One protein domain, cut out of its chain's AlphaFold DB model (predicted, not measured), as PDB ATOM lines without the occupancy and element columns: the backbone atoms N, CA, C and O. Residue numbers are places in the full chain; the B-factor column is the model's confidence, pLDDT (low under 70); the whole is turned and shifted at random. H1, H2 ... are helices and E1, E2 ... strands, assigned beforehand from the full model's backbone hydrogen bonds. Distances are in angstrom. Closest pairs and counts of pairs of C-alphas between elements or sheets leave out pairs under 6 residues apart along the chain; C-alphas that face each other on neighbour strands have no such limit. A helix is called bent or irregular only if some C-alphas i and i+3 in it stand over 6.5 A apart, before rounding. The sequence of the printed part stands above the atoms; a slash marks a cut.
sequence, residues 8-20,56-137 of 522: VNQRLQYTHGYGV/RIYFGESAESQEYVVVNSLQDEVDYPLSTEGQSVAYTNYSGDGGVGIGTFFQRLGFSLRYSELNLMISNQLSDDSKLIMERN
ATOM      1  N   VAL A   8     166.432 138.711 166.156       88.19
ATOM      2  CA  VAL A   8     167.691 138.488 166.891       88.19
ATOM      3  C   VAL A   8     168.571 137.457 166.182       88.19
ATOM      4  O   VAL A   8     169.728 137.740 165.896       88.19
ATOM      5  N   ASN A   9     168.025 136.295 165.815       87.81
ATOM      6  CA  ASN A   9     168.812 135.262 165.140       87.81
ATOM      7  C   ASN A   9     169.330 135.747 163.783       87.81
ATOM      8  O   ASN A   9     170.499 135.579 163.468       87.81
ATOM      9  N   GLN A  10     168.461 136.364 162.981       87.50
ATOM     10  CA  GLN A  10     168.801 136.786 161.623       87.50
ATOM     11  C   GLN A  10     169.736 137.993 161.582       87.50
ATOM     12  O   GLN A  10     170.506 138.110 160.640       87.50
ATOM     13  N   ARG A  11     169.635 138.917 162.543       90.56
ATOM     14  CA  ARG A  11     170.327 140.211 162.476       90.56
ATOM     15  C   ARG A  11     171.440 140.372 163.502       90.56
ATOM     16  O   ARG A  11     172.298 141.205 163.247       90.56
ATOM     17  N   LEU A  12     171.415 139.634 164.617       91.69
ATOM     18  CA  LEU A  12     172.390 139.756 165.714       91.69
ATOM     19  C   LEU A  12     173.253 138.507 165.920       91.69
ATOM     20  O   LEU A  12     174.384 138.645 166.352       91.69
ATOM     21  N   GLN A  13     172.741 137.299 165.650       90.44
ATOM     22  CA  GLN A  13     173.506 136.061 165.875       90.44
ATOM     23  C   GLN A  13     174.182 135.543 164.605       90.44
ATOM     24  O   GLN A  13     175.388 135.333 164.591       90.44
ATOM     25  N   TYR A  14     173.417 135.331 163.532       89.56
ATOM     26  CA  TYR A  14     173.932 134.822 162.257       89.56
ATOM     27  C   TYR A  14     174.306 135.983 161.339       89.56
ATOM     28  O   TYR A  14     173.600 136.297 160.379       89.56
ATOM     29  N   THR A  15     175.396 136.656 161.690       90.81
ATOM     30  CA  THR A  15     175.843 137.910 161.074       90.81
ATOM     31  C   THR A  15     176.854 137.713 159.948       90.81
ATOM     32  O   THR A  15     176.953 138.579 159.085       90.81
ATOM     33  N   HIS A  16     177.579 136.595 159.913       91.69
ATOM     34  CA  HIS A  16     178.695 136.354 158.997       91.69
ATOM     35  C   HIS A  16     178.736 134.895 158.514       91.69
ATOM     36  O   HIS A  16     178.094 134.017 159.087       91.69
ATOM     37  N   GLY A  17     179.439 134.660 157.405       90.06
ATOM     38  CA  GLY A  17     179.865 133.322 156.991       90.06
ATOM     39  C   GLY A  17     181.212 132.979 157.622       90.06
ATOM     40  O   GLY A  17     181.933 133.880 158.046       90.06
ATOM     41  N   TYR A  18     181.569 131.701 157.679       89.31
ATOM     42  CA  TYR A  18     182.806 131.265 158.321       89.31
ATOM     43  C   TYR A  18     183.523 130.227 157.465       89.31
ATOM     44  O   TYR A  18     182.937 129.206 157.103       89.31
ATOM     45  N   GLY A  19     184.809 130.467 157.228       87.38
ATOM     46  CA  GLY A  19     185.726 129.516 156.621       87.38
ATOM     47  C   GLY A  19     186.016 129.789 155.150       87.38
ATOM     48  O   GLY A  19     185.298 130.502 154.453       87.38
ATOM     49  N   VAL A  20     187.098 129.169 154.704       89.38
ATOM     50  CA  VAL A  20     187.540 129.086 153.316       89.38
ATOM     51  C   VAL A  20     188.005 127.655 153.094       89.38
ATOM     52  O   VAL A  20     188.410 126.972 154.037       89.38
ATOM     53  N   ARG A  56     186.402 134.720 159.196       92.94
ATOM     54  CA  ARG A  56     185.051 135.300 159.249       92.94
ATOM     55  C   ARG A  56     184.791 136.216 158.057       92.94
ATOM     56  O   ARG A  56     185.522 137.175 157.833       92.94
ATOM     57  N   ILE A  57     183.690 135.962 157.358       93.44
ATOM     58  CA  ILE A  57     183.278 136.663 156.140       93.44
ATOM     59  C   ILE A  57     182.001 137.459 156.435       93.44
ATOM     60  O   ILE A  57     180.876 136.953 156.343       93.44
ATOM     61  N   TYR A  58     182.160 138.730 156.801       93.81
ATOM     62  CA  TYR A  58     181.040 139.668 156.940       93.81
ATOM     63  C   TYR A  58     180.614 140.223 155.580       93.81
ATOM     64  O   TYR A  58     179.418 140.439 155.359       93.81
ATOM     65  N   PHE A  59     181.570 140.387 154.665       94.31
ATOM     66  CA  PHE A  59     181.383 140.872 153.301       94.31
ATOM     67  C   PHE A  59     181.771 139.774 152.307       94.31
ATOM     68  O   PHE A  59     182.886 139.261 152.341       94.31
ATOM     69  N   GLY A  60     180.846 139.395 151.430       91.81
ATOM     70  CA  GLY A  60     181.056 138.326 150.452       91.81
ATOM     71  C   GLY A  60     179.933 138.266 149.424       91.81
ATOM     72  O   GLY A  60     178.920 138.949 149.569       91.81
ATOM     73  N   GLU A  61     180.096 137.456 148.383       86.31
ATOM     74  CA  GLU A  61     179.154 137.401 147.255       86.31
ATOM     75  C   GLU A  61     177.737 136.969 147.662       86.31
ATOM     76  O   GLU A  61     176.756 137.632 147.336       86.31
ATOM     77  N   SER A  62     177.609 135.921 148.478       77.62
ATOM     78  CA  SER A  62     176.306 135.357 148.878       77.62
ATOM     79  C   SER A  62     175.547 136.178 149.933       77.62
ATOM     80  O   SER A  62     174.534 135.731 150.479       77.62
ATOM     81  N   ALA A  63     176.013 137.387 150.254       67.44
ATOM     82  CA  ALA A  63     175.436 138.221 151.306       67.44
ATOM     83  C   ALA A  63     174.151 138.975 150.891       67.44
ATOM     84  O   ALA A  63     173.668 139.828 151.634       67.44
ATOM     85  N   GLU A  64     173.564 138.649 149.736       60.97
ATOM     86  CA  GLU A  64     172.329 139.265 149.220       60.97
ATOM     87  C   GLU A  64     171.080 138.935 150.056       60.97
ATOM     88  O   GLU A  64     170.092 139.666 150.032       60.97
ATOM     89  N   SER A  65     171.118 137.856 150.845       56.66
ATOM     90  CA  SER A  65     169.954 137.365 151.598       56.66
ATOM     91  C   SER A  65     169.526 138.246 152.783       56.66
ATOM     92  O   SER A  65     168.433 138.059 153.323       56.66
ATOM     93  N   GLN A  66     170.355 139.205 153.208       67.50
ATOM     94  CA  GLN A  66     170.081 140.057 154.366       67.50
ATOM     95  C   GLN A  66     170.480 141.514 154.106       67.50
ATOM     96  O   GLN A  66     171.659 141.850 154.081       67.50
ATOM     97  N   GLU A  67     169.485 142.408 154.030       79.88
ATOM     98  CA  GLU A  67     169.704 143.851 153.780       79.88
ATOM     99  C   GLU A  67     170.690 144.538 154.748       79.88
ATOM    100  O   GLU A  67     171.358 145.508 154.382       79.88
ATOM    101  N   TYR A  68     170.763 144.060 155.994       90.94
ATOM    102  CA  TYR A  68     171.702 144.522 157.012       90.94
ATOM    103  C   TYR A  68     171.901 143.467 158.109       90.94
ATOM    104  O   TYR A  68     171.059 142.585 158.303       90.94
ATOM    105  N   VAL A  69     172.975 143.612 158.875       93.44
ATOM    106  CA  VAL A  69     173.191 142.928 160.158       93.44
ATOM    107  C   VAL A  69     173.667 143.945 161.184       93.44
ATOM    108  O   VAL A  69     174.152 145.018 160.824       93.44
ATOM    109  N   VAL A  70     173.497 143.638 162.463       94.00
ATOM    110  CA  VAL A  70     174.027 144.453 163.548       94.00
ATOM    111  C   VAL A  70     175.035 143.619 164.312       94.00
ATOM    112  O   VAL A  70     174.732 142.519 164.760       94.00
ATOM    113  N   VAL A  71     176.230 144.168 164.432       93.88
ATOM    114  CA  VAL A  71     177.399 143.529 165.025       93.88
ATOM    115  C   VAL A  71     177.805 144.267 166.291       93.88
ATOM    116  O   VAL A  71     177.387 145.416 166.506       93.88
ATOM    117  N   ASN A  72     178.619 143.615 167.122       92.62
ATOM    118  CA  ASN A  72     179.013 144.148 168.431       92.62
ATOM    119  C   ASN A  72     177.778 144.540 169.277       92.62
ATOM    120  O   ASN A  72     177.651 145.647 169.814       92.62
ATOM    121  N   SER A  73     176.787 143.647 169.288       91.44
ATOM    122  CA  SER A  73     175.577 143.777 170.100       91.44
ATOM    123  C   SER A  73     175.792 143.151 171.484       91.44
ATOM    124  O   SER A  73     176.844 142.590 171.757       91.44
ATOM    125  N   LEU A  74     174.809 143.236 172.384       91.38
ATOM    126  CA  LEU A  74     174.857 142.502 173.661       91.38
ATOM    127  C   LEU A  74     174.601 140.997 173.486       91.38
ATOM    128  O   LEU A  74     174.731 140.233 174.440       91.38
ATOM    129  N   GLN A  75     174.190 140.590 172.287       90.38
ATOM    130  CA  GLN A  75     174.051 139.204 171.890       90.38
ATOM    131  C   GLN A  75     175.299 138.780 171.115       90.38
ATOM    132  O   GLN A  75     175.611 139.393 170.095       90.38
ATOM    133  N   ASP A  76     175.943 137.707 171.574       90.75
ATOM    134  CA  ASP A  76     177.102 137.153 170.879       90.75
ATOM    135  C   ASP A  76     176.713 136.561 169.515       90.75
ATOM    136  O   ASP A  76     175.631 135.974 169.345       90.75
ATOM    137  N   GLU A  77     177.630 136.697 168.562       91.06
ATOM    138  CA  GLU A  77     177.523 136.228 167.185       91.06
ATOM    139  C   GLU A  77     177.953 134.759 167.100       91.06
ATOM    140  O   GLU A  77     178.868 134.326 167.798       91.06
ATOM    141  N   VAL A  78     177.282 133.969 166.264       89.94
ATOM    142  CA  VAL A  78     177.551 132.534 166.109       89.94
ATOM    143  C   VAL A  78     178.631 132.327 165.050       89.94
ATOM    144  O   VAL A  78     178.406 132.675 163.895       89.94
ATOM    145  N   ASP A  79     179.749 131.705 165.434       87.25
ATOM    146  CA  ASP A  79     180.814 131.302 164.506       87.25
ATOM    147  C   ASP A  79     180.484 129.930 163.883       87.25
ATOM    148  O   ASP A  79     180.142 129.823 162.705       87.25
ATOM    149  N   TYR A  80     180.561 128.854 164.677       82.75
ATOM    150  CA  TYR A  80     180.385 127.480 164.197       82.75
ATOM    151  C   TYR A  80     179.898 126.514 165.288       82.75
ATOM    152  O   TYR A  80     180.101 126.767 166.477       82.75
ATOM    153  N   PRO A  81     179.234 125.401 164.923       79.81
ATOM    154  CA  PRO A  81     178.823 124.391 165.892       79.81
ATOM    155  C   PRO A  81     180.034 123.636 166.461       79.81
ATOM    156  O   PRO A  81     180.940 123.255 165.723       79.81
ATOM    157  N   LEU A  82     180.032 123.385 167.770       78.12
ATOM    158  CA  LEU A  82     181.053 122.583 168.451       78.12
ATOM    159  C   LEU A  82     180.548 121.152 168.668       78.12
ATOM    160  O   LEU A  82     179.400 120.935 169.052       78.12
ATOM    161  N   SER A  83     181.431 120.174 168.464       59.81
ATOM    162  CA  SER A  83     181.141 118.740 168.636       59.81
ATOM    163  C   SER A  83     181.473 118.217 170.044       59.81
ATOM    164  O   SER A  83     181.643 117.013 170.230       59.81
ATOM    165  N   THR A  84     181.622 119.097 171.040       55.12
ATOM    166  CA  THR A  84     182.057 118.741 172.403       55.12
ATOM    167  C   THR A  84     180.871 118.704 173.371       55.12
ATOM    168  O   THR A  84     180.020 119.592 173.362       55.12
ATOM    169  N   GLU A  85     180.806 117.689 174.241       44.91
ATOM    170  CA  GLU A  85     179.739 117.568 175.244       44.91
ATOM    171  C   GLU A  85     179.666 118.814 176.151       44.91
ATOM    172  O   GLU A  85     180.600 119.125 176.887       44.91
ATOM    173  N   GLY A  86     178.532 119.526 176.107       56.88
ATOM    174  CA  GLY A  86     178.221 120.660 176.991       56.88
ATOM    175  C   GLY A  86     178.307 122.056 176.360       56.88
ATOM    176  O   GLY A  86     177.757 122.994 176.936       56.88
ATOM    177  N   GLN A  87     178.906 122.207 175.175       56.69
ATOM    178  CA  GLN A  87     178.861 123.441 174.378       56.69
ATOM    179  C   GLN A  87     178.481 123.105 172.938       56.69
ATOM    180  O   GLN A  87     179.169 122.341 172.276       56.69
ATOM    181  N   SER A  88     177.377 123.669 172.451       69.56
ATOM    182  CA  SER A  88     176.863 123.364 171.112       69.56
ATOM    183  C   SER A  88     177.397 124.290 170.019       69.56
ATOM    184  O   SER A  88     177.292 123.951 168.843       69.56
ATOM    185  N   VAL A  89     177.930 125.467 170.373       80.38
ATOM    186  CA  VAL A  89     178.256 126.546 169.428       80.38
ATOM    187  C   VAL A  89     179.406 127.408 169.962       80.38
ATOM    188  O   VAL A  89     179.416 127.739 171.149       80.38
ATOM    189  N   ALA A  90     180.346 127.772 169.089       84.88
ATOM    190  CA  ALA A  90     181.363 128.794 169.316       84.88
ATOM    191  C   ALA A  90     180.797 130.188 169.005       84.88
ATOM    192  O   ALA A  90     180.075 130.365 168.020       84.88
ATOM    193  N   TYR A  91     181.139 131.165 169.841       89.44
ATOM    194  CA  TYR A  91     180.634 132.529 169.743       89.44
ATOM    195  C   TYR A  91     181.767 133.543 169.616       89.44
ATOM    196  O   TYR A  91     182.859 133.334 170.146       89.44
ATOM    197  N   THR A  92     181.469 134.663 168.968       91.88
ATOM    198  CA  THR A  92     182.379 135.796 168.803       91.88
ATOM    199  C   THR A  92     181.648 137.122 168.986       91.88
ATOM    200  O   THR A  92     180.419 137.179 168.987       91.88
ATOM    201  N   ASN A  93     182.418 138.199 169.091       91.12
ATOM    202  CA  ASN A  93     181.926 139.554 168.891       91.12
ATOM    203  C   ASN A  93     182.803 140.250 167.859       91.12
ATOM    204  O   ASN A  93     184.032 140.160 167.903       91.12
ATOM    205  N   TYR A  94     182.162 140.956 166.936       93.31
ATOM    206  CA  TYR A  94     182.866 141.713 165.920       93.31
ATOM    207  C   TYR A  94     183.757 142.805 166.520       93.31
ATOM    208  O   TYR A  94     183.289 143.678 167.254       93.31
ATOM    209  N   SER A  95     185.037 142.788 166.151       92.25
ATOM    210  CA  SER A  95     186.045 143.760 166.582       92.25
ATOM    211  C   SER A  95     186.603 144.603 165.433       92.25
ATOM    212  O   SER A  95     187.499 145.412 165.662       92.25
ATOM    213  N   GLY A  96     186.088 144.434 164.212       90.75
ATOM    214  CA  GLY A  96     186.529 145.194 163.046       90.75
ATOM    215  C   GLY A  96     186.011 146.634 163.013       90.75
ATOM    216  O   GLY A  96     185.086 147.038 163.735       90.75
ATOM    217  N   ASP A  97     186.596 147.427 162.121       91.06
ATOM    218  CA  ASP A  97     186.247 148.841 161.976       91.06
ATOM    219  C   ASP A  97     184.977 149.072 161.148       91.06
ATOM    220  O   ASP A  97     184.313 150.098 161.320       91.06
ATOM    221  N   GLY A  98     184.572 148.080 160.357       90.25
ATOM    222  CA  GLY A  98     183.416 148.118 159.472       90.25
ATOM    223  C   GLY A  98     182.074 148.400 160.150       90.25
ATOM    224  O   GLY A  98     181.829 148.086 161.316       90.25
ATOM    225  N   GLY A  99     181.156 148.974 159.370       91.44
ATOM    226  CA  GLY A  99     179.788 149.282 159.793       91.44
ATOM    227  C   GLY A  99     179.591 150.711 160.303       91.44
ATOM    228  O   GLY A  99     180.527 151.467 160.544       91.44
ATOM    229  N   VAL A 100     178.326 151.106 160.439       93.69
ATOM    230  CA  VAL A 100     177.928 152.438 160.912       93.69
ATOM    231  C   VAL A 100     177.412 152.325 162.339       93.69
ATOM    232  O   VAL A 100     176.489 151.557 162.597       93.69
ATOM    233  N   GLY A 101     177.975 153.100 163.264       93.31
ATOM    234  CA  GLY A 101     177.533 153.108 164.660       93.31
ATOM    235  C   GLY A 101     176.044 153.451 164.801       93.31
ATOM    236  O   GLY A 101     175.551 154.401 164.185       93.31
ATOM    237  N   ILE A 102     175.336 152.686 165.634       91.19
ATOM    238  CA  ILE A 102     173.909 152.878 165.938       91.19
ATOM    239  C   ILE A 102     173.656 153.177 167.417       91.19
ATOM    240  O   ILE A 102     172.564 152.930 167.932       91.19
ATOM    241  N   GLY A 103     174.654 153.710 168.117       82.00
ATOM    242  CA  GLY A 103     174.541 153.949 169.550       82.00
ATOM    243  C   GLY A 103     173.525 155.021 169.927       82.00
ATOM    244  O   GLY A 103     172.852 154.915 170.946       82.00
ATOM    245  N   THR A 104     173.321 156.042 169.089       89.38
ATOM    246  CA  THR A 104     172.405 157.134 169.447       89.38
ATOM    247  C   THR A 104     170.952 156.855 169.063       89.38
ATOM    248  O   THR A 104     170.652 156.265 168.024       89.38
ATOM    249  N   PHE A 105     170.016 157.390 169.855       88.75
ATOM    250  CA  PHE A 105     168.575 157.293 169.587       88.75
ATOM    251  C   PHE A 105     168.189 157.747 168.167       88.75
ATOM    252  O   PHE A 105     167.382 157.096 167.505       88.75
ATOM    253  N   PHE A 106     168.781 158.839 167.670       90.88
ATOM    254  CA  PHE A 106     168.485 159.351 166.328       90.88
ATOM    255  C   PHE A 106     169.038 158.456 165.213       90.88
ATOM    256  O   PHE A 106     168.362 158.288 164.200       90.88
ATOM    257  N   GLN A 107     170.217 157.847 165.398       93.00
ATOM    258  CA  GLN A 107     170.743 156.849 164.456       93.00
ATOM    259  C   GLN A 107     169.830 155.620 164.410       93.00
ATOM    260  O   GLN A 107     169.434 155.196 163.324       93.00
ATOM    261  N   ARG A 108     169.416 155.102 165.576       92.38
ATOM    262  CA  ARG A 108     168.473 153.974 165.674       92.38
ATOM    263  C   ARG A 108     167.135 154.280 165.009       92.38
ATOM    264  O   ARG A 108     166.646 153.460 164.241       92.38
ATOM    265  N   LEU A 109     166.568 155.467 165.240       93.38
ATOM    266  CA  LEU A 109     165.348 155.918 164.562       93.38
ATOM    267  C   LEU A 109     165.545 156.001 163.041       93.38
ATOM    268  O   LEU A 109     164.699 155.522 162.292       93.38
ATOM    269  N   GLY A 110     166.659 156.574 162.578       94.25
ATOM    270  CA  GLY A 110     166.958 156.690 161.149       94.25
ATOM    271  C   GLY A 110     167.039 155.330 160.454       94.25
ATOM    272  O   GLY A 110     166.405 155.128 159.418       94.25
ATOM    273  N   PHE A 111     167.755 154.372 161.047       93.69
ATOM    274  CA  PHE A 111     167.839 153.011 160.512       93.69
ATOM    275  C   PHE A 111     166.530 152.233 160.648       93.69
ATOM    276  O   PHE A 111     166.158 151.512 159.724       93.69
ATOM    277  N   SER A 112     165.791 152.431 161.742       93.62
ATOM    278  CA  SER A 112     164.457 151.857 161.930       93.62
ATOM    279  C   SER A 112     163.493 152.300 160.828       93.62
ATOM    280  O   SER A 112     162.784 151.469 160.268       93.62
ATOM    281  N   LEU A 113     163.519 153.581 160.441       94.12
ATOM    282  CA  LEU A 113     162.723 154.093 159.323       94.12
ATOM    283  C   LEU A 113     163.212 153.567 157.968       94.12
ATOM    284  O   LEU A 113     162.393 153.172 157.144       94.12
ATOM    285  N   ARG A 114     164.533 153.535 157.737       92.75
ATOM    286  CA  ARG A 114     165.127 153.053 156.478       92.75
ATOM    287  C   ARG A 114     164.750 151.605 156.176       92.75
ATOM    288  O   ARG A 114     164.394 151.306 155.043       92.75
ATOM    289  N   TYR A 115     164.840 150.736 157.178       92.44
ATOM    290  CA  TYR A 115     164.583 149.301 157.040       92.44
ATOM    291  C   TYR A 115     163.169 148.897 157.466       92.44
ATOM    292  O   TYR A 115     162.855 147.712 157.498       92.44
ATOM    293  N   SER A 116     162.315 149.870 157.810       92.50
ATOM    294  CA  SER A 116     160.968 149.631 158.349       92.50
ATOM    295  C   SER A 116     160.953 148.622 159.509       92.50
ATOM    296  O   SER A 116     160.049 147.800 159.623       92.50
ATOM    297  N   GLU A 117     161.963 148.686 160.381       91.50
ATOM    298  CA  GLU A 117     162.193 147.711 161.445       91.50
ATOM    299  C   GLU A 117     162.224 148.391 162.815       91.50
ATOM    300  O   GLU A 117     163.170 149.101 163.169       91.50
ATOM    301  N   LEU A 118     161.186 148.159 163.617       90.69
ATOM    302  CA  LEU A 118     161.052 148.750 164.949       90.69
ATOM    303  C   LEU A 118     162.050 148.169 165.951       90.69
ATOM    304  O   LEU A 118     162.457 148.878 166.872       90.69
ATOM    305  N   ASN A 119     162.491 146.920 165.764       90.06
ATOM    306  CA  ASN A 119     163.440 146.272 166.669       90.06
ATOM    307  C   ASN A 119     164.777 147.027 166.754       90.06
ATOM    308  O   ASN A 119     165.375 147.065 167.825       90.06
ATOM    309  N   LEU A 120     165.194 147.729 165.693       90.31
ATOM    310  CA  LEU A 120     166.376 148.603 165.719       90.31
ATOM    311  C   LEU A 120     166.257 149.765 166.718       90.31
ATOM    312  O   LEU A 120     167.267 150.263 167.208       90.31
ATOM    313  N   MET A 121     165.034 150.196 167.034       88.75
ATOM    314  CA  MET A 121     164.779 151.247 168.019       88.75
ATOM    315  C   MET A 121     164.592 150.682 169.430       88.75
ATOM    316  O   MET A 121     165.140 151.237 170.380       88.75
ATOM    317  N   ILE A 122     163.785 149.625 169.577       88.25
ATOM    318  CA  ILE A 122     163.275 149.185 170.889       88.25
ATOM    319  C   ILE A 122     164.045 148.015 171.506       88.25
ATOM    320  O   ILE A 122     163.825 147.703 172.677       88.25
ATOM    321  N   SER A 123     164.908 147.342 170.740       88.38
ATOM    322  CA  SER A 123     165.634 146.173 171.230       88.38
ATOM    323  C   SER A 123     166.601 146.554 172.348       88.38
ATOM    324  O   SER A 123     167.454 147.430 172.197       88.38
ATOM    325  N   ASN A 124     166.498 145.833 173.462       89.94
ATOM    326  CA  ASN A 124     167.422 145.922 174.586       89.94
ATOM    327  C   ASN A 124     168.739 145.168 174.344       89.94
ATOM    328  O   ASN A 124     169.600 145.213 175.211       89.94
ATOM    329  N   GLN A 125     168.887 144.488 173.202       90.69
ATOM    330  CA  GLN A 125     170.120 143.791 172.820       90.69
ATOM    331  C   GLN A 125     171.136 144.710 172.132       90.69
ATOM    332  O   GLN A 125     172.241 144.285 171.818       90.69
ATOM    333  N   LEU A 126     170.771 145.967 171.866       90.75
ATOM    334  CA  LEU A 126     171.634 146.937 171.196       90.75
ATOM    335  C   LEU A 126     172.317 147.849 172.215       90.75
ATOM    336  O   LEU A 126     171.637 148.500 173.016       90.75
ATOM    337  N   SER A 127     173.639 147.965 172.127       90.81
ATOM    338  CA  SER A 127     174.461 148.855 172.953       90.81
ATOM    339  C   SER A 127     174.822 150.145 172.207       90.81
ATOM    340  O   SER A 127     174.463 150.338 171.039       90.81
ATOM    341  N   ASP A 128     175.511 151.055 172.895       90.12
ATOM    342  CA  ASP A 128     176.022 152.284 172.283       90.12
ATOM    343  C   ASP A 128     177.183 152.005 171.305       90.12
ATOM    344  O   ASP A 128     177.404 152.776 170.371       90.12
ATOM    345  N   ASP A 129     177.848 150.859 171.465       91.19
ATOM    346  CA  ASP A 129     178.979 150.407 170.645       91.19
ATOM    347  C   ASP A 129     178.552 149.524 169.458       91.19
ATOM    348  O   ASP A 129     179.386 149.134 168.633       91.19
ATOM    349  N   SER A 130     177.259 149.199 169.348       94.25
ATOM    350  CA  SER A 130     176.740 148.389 168.248       94.25
ATOM    351  C   SER A 130     176.894 149.103 166.908       94.25
ATOM    352  O   SER A 130     176.617 150.303 166.770       94.25
ATOM    353  N   LYS A 131     177.281 148.338 165.887       95.12
ATOM    354  CA  LYS A 131     177.438 148.823 164.513       95.12
ATOM    355  C   LYS A 131     176.463 148.105 163.593       95.12
ATOM    356  O   LYS A 131     176.242 146.907 163.715       95.12
ATOM    357  N   LEU A 132     175.885 148.833 162.647       94.31
ATOM    358  CA  LEU A 132     175.050 148.277 161.591       94.31
ATOM    359  C   LEU A 132     175.880 148.141 160.317       94.31
ATOM    360  O   LEU A 132     176.371 149.133 159.772       94.31
ATOM    361  N   ILE A 133     176.018 146.911 159.833       93.88
ATOM    362  CA  ILE A 133     176.651 146.600 158.555       93.88
ATOM    363  C   ILE A 133     175.558 146.488 157.491       93.88
ATOM    364  O   ILE A 133     174.599 145.732 157.632       93.88
ATOM    365  N   MET A 134     175.729 147.242 156.408       91.50
ATOM    366  CA  MET A 134     174.869 147.252 155.223       91.50
ATOM    367  C   MET A 134     175.725 147.062 153.970       91.50
ATOM    368  O   MET A 134     176.934 147.304 154.025       91.50
ATOM    369  N   GLU A 135     175.098 146.702 152.845       91.12
ATOM    370  CA  GLU A 135     175.793 146.481 151.561       91.12
ATOM    371  C   GLU A 135     176.957 145.496 151.727       91.12
ATOM    372  O   GLU A 135     178.134 145.844 151.599       91.12
ATOM    373  N   ARG A 136     176.595 144.272 152.127       93.12
ATOM    374  CA  ARG A 136     177.533 143.181 152.414       93.12
ATOM    375  C   ARG A 136     178.011 142.461 151.155       93.12
ATOM    376  O   ARG A 136     179.097 141.892 151.163       93.12
ATOM    377  N   ASN A 137     177.199 142.477 150.097       93.44
ATOM    378  CA  ASN A 137     177.581 141.941 148.797       93.44
ATOM    379  C   ASN A 137     178.682 142.823 148.200       93.44
ATOM    380  O   ASN A 137     178.476 144.020 147.988       93.44
TER     381      ASN A 137
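What this domain is: This is residues 8 to 20 and 56 to 137 of the 522 residues of the protein "COG1615 family transporter" of Acidimicrobiia bacterium (UniProt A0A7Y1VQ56). A small pair of antiparallel strands, E1 and E4, forms the middle of the domain, with the short helix H1 beside E1 on the side away from E4. At one end of the longest axis the hairpin E2 and E3 reaches away as an arm, at the other sits the helix pair H3 and H4, and H2 lies beyond the end of the middle pair where E1 begins. The printed part has 95 residues, with four named helices and four named strands in the order H1 H2 E1 E2 E3 H3 H4 E4. The class is mixed, helices and strands, with 47 residues in named elements, under half of those printed. It is compact, with a radius of gyration of the C-alphas of 13.6 A, and spans 43 by 30 by 23 A.

How they stand to each other: E1, residues 68 to 71, and E4, residues 131 to 134, are antiparallel neighbours at 155 degrees; N 71 and O 131 are 2.8 A apart, within hydrogen-bond range. Residues 100 to 101, in a stretch too short to be a named strand, form a short antiparallel pairing with residues 131 to 132 of E4. For H1, residues 8 to 13, and E1 the closest C-alphas are those of Arg 11 and Val 69, 4.6 A apart. H1 is apart from E4. E2, residues 77 to 84, and E3, residues 87 to 92, form a hairpin at 149 degrees, with N 90 and O 80 at 2.8 A, within hydrogen-bond range; E2 bends by 58 degrees at residue 80. The closest C-alphas of H1 and E2 are those of Gln 13 and Glu 77, 4.2 A apart. H3, residues 105 to 114, and H4, residues 119 to 122, touch, with the C-alphas of Arg 108 and Met 121 closest at 5.2 A. H2, residues 61 to 65, is apart from H1 and E4, among others. Every O i to N i+4 pair is within hydrogen-bond range in H3, against 1 of 2 in H1 and 0 of 1 in H2, where 0 of 2 O i to N i+3 pairs are; H4 is too short for an i+4 pair.

Where its parts are: H1 begins at C-alpha 8, (167.691, 138.488, 166.891), and is neither bent nor irregular, but only just: C-alphas 10 and 13 are 6.4 A apart. H2 is irregular, with C-alphas 61 and 64 at 7.3 A. E2 is 18.8 A long, H3 14.2 A, E3 14.0 A, E1 9.9 A and E4 9.8 A. E4 ends at C-alpha 134, (174.869, 147.252, 155.223).

The domain as a whole: The C-alphas of Glu 85 and Phe 106, 44.2 A apart, are the two farthest apart. Residues 21 to 55 are not printed, and C-alphas 20 and 56 are 8.9 A apart across the cut. The link from E3 to H3, residues 93 to 104, is long. The mean pLDDT of the printed part is 87.1; residues 63 to 66 and 83 to 88 are under 70.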